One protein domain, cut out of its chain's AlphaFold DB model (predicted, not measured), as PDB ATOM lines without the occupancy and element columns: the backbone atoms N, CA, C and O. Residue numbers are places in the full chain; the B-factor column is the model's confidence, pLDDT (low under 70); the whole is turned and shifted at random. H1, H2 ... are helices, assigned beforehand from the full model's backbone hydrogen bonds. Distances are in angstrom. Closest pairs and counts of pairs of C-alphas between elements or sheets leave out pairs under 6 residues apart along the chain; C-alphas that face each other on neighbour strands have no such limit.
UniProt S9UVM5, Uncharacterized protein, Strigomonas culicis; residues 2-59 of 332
ATOM      1  N   PRO A   2     -48.740  -6.535 -37.615       66.38
ATOM      2  CA  PRO A   2     -48.005  -5.266 -37.488       66.38
ATOM      3  C   PRO A   2     -48.879  -4.023 -37.309       66.38
ATOM      4  O   PRO A   2     -48.626  -3.182 -36.447       66.38
ATOM      5  N   THR A   3     -49.984  -3.957 -38.051       79.19
ATOM      6  CA  THR A   3     -50.990  -2.895 -37.939       79.19
ATOM      7  C   THR A   3     -51.637  -2.820 -36.556       79.19
ATOM      8  O   THR A   3     -51.913  -1.722 -36.081       79.19
ATOM      9  N   PHE A   4     -51.827  -3.954 -35.873       85.69
ATOM     10  CA  PHE A   4     -52.401  -3.974 -34.526       85.69
ATOM     11  C   PHE A   4     -51.424  -3.439 -33.477       85.69
ATOM     12  O   PHE A   4     -51.826  -2.633 -32.645       85.69
ATOM     13  N   MET A   5     -50.146  -3.830 -33.520       85.50
ATOM     14  CA  MET A   5     -49.154  -3.347 -32.551       85.50
ATOM     15  C   MET A   5     -48.874  -1.845 -32.731       85.50
ATOM     16  O   MET A   5     -48.873  -1.100 -31.752       85.50
ATOM     17  N   LYS A   6     -48.755  -1.371 -33.981       87.94
ATOM     18  CA  LYS A   6     -48.674   0.068 -34.295       87.94
ATOM     19  C   LYS A   6     -49.904   0.832 -33.782       87.94
ATOM     20  O   LYS A   6     -49.765   1.893 -33.172       87.94
ATOM     21  N   TRP A   7     -51.105   0.276 -33.964       90.00
ATOM     22  CA  TRP A   7     -52.337   0.841 -33.404       90.00
ATOM     23  C   TRP A   7     -52.333   0.849 -31.868       90.00
ATOM     24  O   TRP A   7     -52.677   1.866 -31.274       90.00
ATOM     25  N   LEU A   8     -51.909  -0.239 -31.216       87.06
ATOM     26  CA  LEU A   8     -51.849  -0.356 -29.757       87.06
ATOM     27  C   LEU A   8     -50.961   0.744 -29.161       87.06
ATOM     28  O   LEU A   8     -51.385   1.464 -28.255       87.06
ATOM     29  N   PHE A   9     -49.763   0.924 -29.712       86.81
ATOM     30  CA  PHE A   9     -48.836   1.948 -29.246       86.81
ATOM     31  C   PHE A   9     -49.388   3.361 -29.432       86.81
ATOM     32  O   PHE A   9     -49.388   4.155 -28.490       86.81
ATOM     33  N   ARG A  10     -49.941   3.658 -30.611       85.44
ATOM     34  CA  ARG A  10     -50.507   4.977 -30.916       85.44
ATOM     35  C   ARG A  10     -51.761   5.293 -30.101       85.44
ATOM     36  O   ARG A  10     -51.885   6.393 -29.577       85.44
ATOM     37  N   CYS A  11     -52.707   4.362 -30.033       82.12
ATOM     38  CA  CYS A  11     -54.065   4.632 -29.562       82.12
ATOM     39  C   CYS A  11     -54.317   4.206 -28.111       82.12
ATOM     40  O   CYS A  11     -55.274   4.693 -27.512       82.12
ATOM     41  N   ARG A  12     -53.510   3.301 -27.540       78.44
ATOM     42  CA  ARG A  12     -53.697   2.807 -26.160       78.44
ATOM     43  C   ARG A  12     -52.549   3.157 -25.224       78.44
ATOM     44  O   ARG A  12     -52.814   3.377 -24.049       78.44
ATOM     45  N   MET A  13     -51.311   3.207 -25.717       78.88
ATOM     46  CA  MET A  13     -50.130   3.453 -24.874       78.88
ATOM     47  C   MET A  13     -49.576   4.879 -24.969       78.88
ATOM     48  O   MET A  13     -48.698   5.230 -24.190       78.88
ATOM     49  N   GLY A  14     -50.079   5.708 -25.892       77.44
ATOM     50  CA  GLY A  14     -49.616   7.092 -26.056       77.44
ATOM     51  C   GLY A  14     -48.178   7.208 -26.573       77.44
ATOM     52  O   GLY A  14     -47.552   8.246 -26.404       77.44
ATOM     53  N   SER A  15     -47.655   6.157 -27.207       83.25
ATOM     54  CA  SER A  15     -46.260   6.046 -27.644       83.25
ATOM     55  C   SER A  15     -46.176   5.821 -29.165       83.25
ATOM     56  O   SER A  15     -45.719   4.764 -29.608       83.25
ATOM     57  N   PRO A  16     -46.652   6.768 -29.997       85.44
ATOM     58  CA  PRO A  16     -46.874   6.548 -31.431       85.44
ATOM     59  C   PRO A  16     -45.610   6.183 -32.221       85.44
ATOM     60  O   PRO A  16     -45.724   5.509 -33.242       85.44
ATOM     61  N   ASN A  17     -44.430   6.584 -31.742       89.31
ATOM     62  CA  ASN A  17     -43.160   6.396 -32.448       89.31
ATOM     63  C   ASN A  17     -42.410   5.123 -32.034       89.31
ATOM     64  O   ASN A  17     -41.501   4.706 -32.742       89.31
ATOM     65  N   VAL A  18     -42.825   4.448 -30.952       90.94
ATOM     66  CA  VAL A  18     -42.014   3.394 -30.314       90.94
ATOM     67  C   VAL A  18     -41.694   2.221 -31.251       90.94
ATOM     68  O   VAL A  18     -40.671   1.559 -31.096       90.94
ATOM     69  N   PHE A  19     -42.563   1.956 -32.232       93.56
ATOM     70  CA  PHE A  19     -42.341   0.916 -33.237       93.56
ATOM     71  C   PHE A  19     -41.181   1.278 -34.175       93.56
ATOM     72  O   PHE A  19     -40.321   0.445 -34.451       93.56
ATOM     73  N   GLU A  20     -41.134   2.527 -34.634       94.25
ATOM     74  CA  GLU A  20     -40.080   3.005 -35.530       94.25
ATOM     75  C   GLU A  20     -38.783   3.301 -34.763       94.25
ATOM     76  O   GLU A  20     -37.703   2.998 -35.267       94.25
ATOM     77  N   ASP A  21     -38.873   3.751 -33.507       93.94
ATOM     78  CA  ASP A  21     -37.715   3.874 -32.611       93.94
ATOM     79  C   ASP A  21     -37.043   2.506 -32.402       93.94
ATOM     80  O   ASP A  21     -35.820   2.378 -32.486       93.94
ATOM     81  N   ARG A  22     -37.845   1.447 -32.209       94.81
ATOM     82  CA  ARG A  22     -37.336   0.072 -32.120       94.81
ATOM     83  C   ARG A  22     -36.684  -0.381 -33.424       94.81
ATOM     84  O   ARG A  22     -35.648  -1.041 -33.379       94.81
ATOM     85  N   ARG A  23     -37.257  -0.037 -34.582       96.88
ATOM     86  CA  ARG A  23     -36.647  -0.343 -35.886       96.88
ATOM     87  C   ARG A  23     -35.274   0.312 -36.018       96.88
ATOM     88  O   ARG A  23     -34.318  -0.354 -36.414       96.88
ATOM     89  N   ALA A  24     -35.174   1.589 -35.652       97.00
ATOM     90  CA  ALA A  24     -33.919   2.332 -35.663       97.00
ATOM     91  C   ALA A  24     -32.871   1.699 -34.733       97.00
ATOM     92  O   ALA A  24     -31.728   1.509 -35.147       97.00
ATOM     93  N   GLU A  25     -33.267   1.285 -33.524       95.69
ATOM     94  CA  GLU A  25     -32.394   0.570 -32.583       95.69
ATOM     95  C   GLU A  25     -31.840  -0.736 -33.185       95.69
ATOM     96  O   GLU A  25     -30.638  -1.006 -33.095       95.69
ATOM     97  N   ILE A  26     -32.694  -1.549 -33.821       96.25
ATOM     98  CA  ILE A  26     -32.287  -2.817 -34.451       96.25
ATOM     99  C   ILE A  26     -31.310  -2.556 -35.602       96.25
ATOM    100  O   ILE A  26     -30.251  -3.187 -35.667       96.25
ATOM    101  N   ALA A  27     -31.641  -1.609 -36.480       97.56
ATOM    102  CA  ALA A  27     -30.812  -1.234 -37.619       97.56
ATOM    103  C   ALA A  27     -29.427  -0.742 -37.165       97.56
ATOM    104  O   ALA A  27     -28.403  -1.204 -37.670       97.56
ATOM    105  N   GLN A  28     -29.383   0.098 -36.125       97.25
ATOM    106  CA  GLN A  28     -28.142   0.591 -35.531       97.25
ATOM    107  C   GLN A  28     -27.282  -0.547 -34.964       97.25
ATOM    108  O   GLN A  28     -26.077  -0.593 -35.219       97.25
ATOM    109  N   ARG A  29     -27.879  -1.495 -34.226       94.88
ATOM    110  CA  ARG A  29     -27.154  -2.657 -33.674       94.88
ATOM    111  C   ARG A  29     -26.580  -3.557 -34.762       94.88
ATOM    112  O   ARG A  29     -25.481  -4.082 -34.598       94.88
ATOM    113  N   ARG A  30     -27.308  -3.718 -35.868       95.31
ATOM    114  CA  ARG A  30     -26.892  -4.522 -37.025       95.31
ATOM    115  C   ARG A  30     -25.996  -3.765 -38.005       95.31
ATOM    116  O   ARG A  30     -25.424  -4.394 -38.888       95.31
ATOM    117  N   ARG A  31     -25.847  -2.447 -37.831       96.38
ATOM    118  CA  ARG A  31     -25.135  -1.545 -38.749       96.38
ATOM    119  C   ARG A  31     -25.688  -1.626 -40.178       96.38
ATOM    120  O   ARG A  31     -24.922  -1.707 -41.135       96.38
ATOM    121  N   CYS A  32     -27.012  -1.623 -40.311       97.12
ATOM    122  CA  CYS A  32     -27.710  -1.600 -41.596       97.12
ATOM    123  C   CYS A  32     -28.696  -0.429 -41.670       97.12
ATOM    124  O   CYS A  32     -28.962   0.236 -40.668       97.12
ATOM    125  N   ASP A  33     -29.257  -0.194 -42.854       96.25
ATOM    126  CA  ASP A  33     -30.316   0.795 -43.032       96.25
ATOM    127  C   ASP A  33     -31.607   0.363 -42.330       96.25
ATOM    128  O   ASP A  33     -31.942  -0.821 -42.256       96.25
ATOM    129  N   THR A  34     -32.381   1.340 -41.854       94.25
ATOM    130  CA  THR A  34     -33.677   1.094 -41.202       94.25
ATOM    131  C   THR A  34     -34.669   0.394 -42.122       94.25
ATOM    132  O   THR A  34     -35.417  -0.461 -41.661       94.25
ATOM    133  N   GLY A  35     -34.637   0.688 -43.426       94.44
ATOM    134  CA  GLY A  35     -35.484   0.035 -44.429       94.44
ATOM    135  C   GLY A  35     -35.197  -1.458 -44.625       94.44
ATOM    136  O   GLY A  35     -36.038  -2.158 -45.183       94.44
ATOM    137  N   ALA A  36     -34.048  -1.955 -44.154       95.69
ATOM    138  CA  ALA A  36     -33.705  -3.375 -44.202       95.69
ATOM    139  C   ALA A  36     -34.297  -4.183 -43.033       95.69
ATOM    140  O   ALA A  36     -34.260  -5.408 -43.075       95.69
ATOM    141  N   VAL A  37     -34.824  -3.516 -41.999       97.44
ATOM    142  CA  VAL A  37     -35.473  -4.168 -40.854       97.44
ATOM    143  C   VAL A  37     -36.969  -4.257 -41.124       97.44
ATOM    144  O   VAL A  37     -37.605  -3.228 -41.362       97.44
ATOM    145  N   THR A  38     -37.553  -5.452 -41.066       95.94
ATOM    146  CA  THR A  38     -38.983  -5.652 -41.361       95.94
ATOM    147  C   THR A  38     -39.880  -5.360 -40.154       95.94
ATOM    148  O   THR A  38     -39.425  -5.220 -39.018       95.94
ATOM    149  N   ASP A  39     -41.189  -5.225 -40.386       95.25
ATOM    150  CA  ASP A  39     -42.175  -5.105 -39.302       95.25
ATOM    151  C   ASP A  39     -42.194  -6.360 -38.411       95.25
ATOM    152  O   ASP A  39     -42.340  -6.256 -37.192       95.25
ATOM    153  N   GLU A  40     -42.035  -7.540 -39.010       95.00
ATOM    154  CA  GLU A  40     -41.986  -8.828 -38.321       95.00
ATOM    155  C   GLU A  40     -40.804  -8.885 -37.351       95.00
ATOM    156  O   GLU A  40     -40.989  -9.233 -36.186       95.00
ATOM    157  N   GLU A  41     -39.623  -8.439 -37.780       94.50
ATOM    158  CA  GLU A  41     -38.431  -8.398 -36.926       94.50
ATOM    159  C   GLU A  41     -38.592  -7.452 -35.733       94.50
ATOM    160  O   GLU A  41     -38.137  -7.744 -34.624       94.50
ATOM    161  N   VAL A  42     -39.268  -6.316 -35.929       95.38
ATOM    162  CA  VAL A  42     -39.575  -5.386 -34.834       95.38
ATOM    163  C   VAL A  42     -40.493  -6.051 -33.805       95.38
ATOM    164  O   VAL A  42     -40.250  -5.943 -32.599       95.38
ATOM    165  N   ILE A  43     -41.529  -6.763 -34.261       93.38
ATOM    166  CA  ILE A  43     -42.457  -7.495 -33.384       93.38
ATOM    167  C   ILE A  43     -41.719  -8.595 -32.629       93.38
ATOM    168  O   ILE A  43     -41.859  -8.686 -31.408       93.38
ATOM    169  N   GLU A  44     -40.916  -9.399 -33.324       93.19
ATOM    170  CA  GLU A  44     -40.094 -10.441 -32.708       93.19
ATOM    171  C   GLU A  44     -39.189  -9.856 -31.623       93.19
ATOM    172  O   GLU A  44     -39.143 -10.389 -30.515       93.19
ATOM    173  N   HIS A  45     -38.553  -8.708 -31.872       93.81
ATOM    174  CA  HIS A  45     -37.708  -8.053 -30.877       93.81
ATOM    175  C   HIS A  45     -38.501  -7.551 -29.656       93.81
ATOM    176  O   HIS A  45     -38.019  -7.654 -28.521       93.81
ATOM    177  N   PHE A  46     -39.715  -7.019 -29.843       92.12
ATOM    178  CA  PHE A  46     -40.592  -6.667 -28.720       92.12
ATOM    179  C   PHE A  46     -40.968  -7.897 -27.894       92.12
ATOM    180  O   PHE A  46     -40.832  -7.869 -26.670       92.12
ATOM    181  N   MET A  47     -41.385  -8.980 -28.549       90.19
ATOM    182  CA  MET A  47     -41.789 -10.216 -27.874       90.19
ATOM    183  C   MET A  47     -40.611 -10.878 -27.154       90.19
ATOM    184  O   MET A  47     -40.751 -11.265 -25.994       90.19
ATOM    185  N   ALA A  48     -39.431 -10.912 -27.774       91.94
ATOM    186  CA  ALA A  48     -38.201 -11.401 -27.156       91.94
ATOM    187  C   ALA A  48     -37.766 -10.545 -25.954       91.94
ATOM    188  O   ALA A  48     -37.195 -11.051 -24.994       91.94
ATOM    189  N   SER A  49     -38.050  -9.240 -25.971       90.06
ATOM    190  CA  SER A  49     -37.729  -8.358 -24.844       90.06
ATOM    191  C   SER A  49     -38.725  -8.492 -23.688       90.06
ATOM    192  O   SER A  49     -38.308  -8.445 -22.530       90.06
ATOM    193  N   ALA A  50     -40.020  -8.603 -23.997       85.94
ATOM    194  CA  ALA A  50     -41.117  -8.487 -23.035       85.94
ATOM    195  C   ALA A  50     -41.668  -9.815 -22.521       85.94
ATOM    196  O   ALA A  50     -41.964  -9.910 -21.335       85.94
ATOM    197  N   ALA A  51     -41.820 -10.811 -23.392       82.00
ATOM    198  CA  ALA A  51     -42.520 -12.053 -23.076       82.00
ATOM    199  C   ALA A  51     -41.589 -13.267 -22.973       82.00
ATOM    200  O   ALA A  51     -41.933 -14.224 -22.286       82.00
ATOM    201  N   ALA A  52     -40.431 -13.249 -23.640       87.94
ATOM    202  CA  ALA A  52     -39.476 -14.345 -23.524       87.94
ATOM    203  C   ALA A  52     -38.815 -14.353 -22.140       87.94
ATOM    204  O   ALA A  52     -38.396 -13.309 -21.627       87.94
ATOM    205  N   GLU A  53     -38.684 -15.547 -21.565       87.56
ATOM    206  CA  GLU A  53     -37.942 -15.750 -20.327       87.56
ATOM    207  C   GLU A  53     -36.506 -15.224 -20.483       87.56
ATOM    208  O   GLU A  53     -35.824 -15.484 -21.476       87.56
ATOM    209  N   GLY A  54     -36.060 -14.406 -19.528       87.69
ATOM    210  CA  GLY A  54     -34.749 -13.750 -19.587       87.69
ATOM    211  C   GLY A  54     -34.676 -12.497 -20.477       87.69
ATOM    212  O   GLY A  54     -33.658 -11.792 -20.447       87.69
ATOM    213  N   GLY A  55     -35.749 -12.152 -21.197       93.19
ATOM    214  CA  GLY A  55     -35.884 -10.886 -21.924       93.19
ATOM    215  C   GLY A  55     -35.641  -9.667 -21.024       93.19
ATOM    216  O   GLY A  55     -35.793  -9.729 -19.804       93.19
ATOM    217  N   MET A  56     -35.213  -8.533 -21.588       92.38
ATOM    218  CA  MET A  56     -34.823  -7.377 -20.761       92.38
ATOM    219  C   MET A  56     -35.980  -6.802 -19.930       92.38
ATOM    220  O   MET A  56     -35.776  -6.457 -18.769       92.38
ATOM    221  N   VAL A  57     -37.190  -6.730 -20.495       91.31
ATOM    222  CA  VAL A  57     -38.382  -6.244 -19.786       91.31
ATOM    223  C   VAL A  57     -38.895  -7.328 -18.841       91.31
ATOM    224  O   VAL A  57     -39.276  -7.005 -17.724       91.31
ATOM    225  N   TYR A  58     -38.808  -8.605 -19.230       92.69
ATOM    226  CA  TYR A  58     -39.077  -9.733 -18.333       92.69
ATOM    227  C   TYR A  58     -38.224  -9.645 -17.058       92.69
ATOM    228  O   TYR A  58     -38.758  -9.633 -15.952       92.69
ATOM    229  N   ARG A  59     -36.897  -9.504 -17.201       93.75
ATOM    230  CA  ARG A  59     -35.967  -9.370 -16.068       93.75
ATOM    231  C   ARG A  59     -36.206  -8.093 -15.274       93.75
ATOM    232  O   ARG A  59     -36.131  -8.127 -14.053       93.75
TER     233      ARG A  59
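Overview. This is residues 2 to 59 of the 332 residues of an uncharacterized protein of Strigomonas culicis (UniProt S9UVM5). Picture a rough T of helices: H1 and H2 make the crossbar, tilted steeply to each other, and H3 is the stem, packed on both near its beginning. H4, a short piece, caps the far end of the stem, away from the crossbar. You have 58 printed residues with four named helices, H1 to H4 in chain order, and no named strand, an all-helix domain. It is compact, with a radius of gyration of the C-alphas of 11.6 A and spans of 31 by 27 by 15 A.

Arrangement. Start with H1, residues 2 to 11, which only just touches H2, residues 18 to 30, with 3 pairs of C-alphas within 8 A. Look at the C-alphas of Lys 6 and Phe 19, their closest, 6.5 A apart; H2 takes part with residues 18 to 19 alone. These two run opposite ways at a steep tilt of 55 degrees. Next comes the hub, H3, residues 39 to 50, which touches three helices. With residues 39 to 43 alone it touches H1, closest at the C-alphas of Pro 2 and Asp 39, 6.1 A, at a steep tilt of 62 degrees, the same way. With residue 42 alone it touches H2, closest at the C-alphas of Arg 23 and Val 42, 5.9 A, about perpendicular at 87 degrees. The helix packing is mostly crossed: 0 of these 3 pairs are at a shallow tilt. H4, residues 56 to 59, touches H3 only at the corner, closest at the C-alphas of Ala 50 and Val 57, 4.8 A, and is apart from H1 and H2. In H1, H2 and H3 every O i to N i+4 pair is within hydrogen-bond range; H4 is too short for such a pair.

Along the chain. Find C-alpha 2 at (-48.005, -5.266, -37.488), where H1 begins its 14.1 A. H2 starts at C-alpha 18, (-42.014, 3.394, -30.314), and runs 18.3 A; H3 runs 16.6 A. H4, 5.2 A long, ends at C-alpha 59, (-35.967, -9.370, -16.068).

Size, cuts and confidence. The two C-alphas farthest apart, those of Arg 12 and Arg 31, are 31.5 A apart. The printed part has no cut; the link from H3 to H4 is tight, and those from H1 to H2 and from H2 to H3 are short. The mean pLDDT of the printed part is 90.6, and one residue, Pro 2, is under 70.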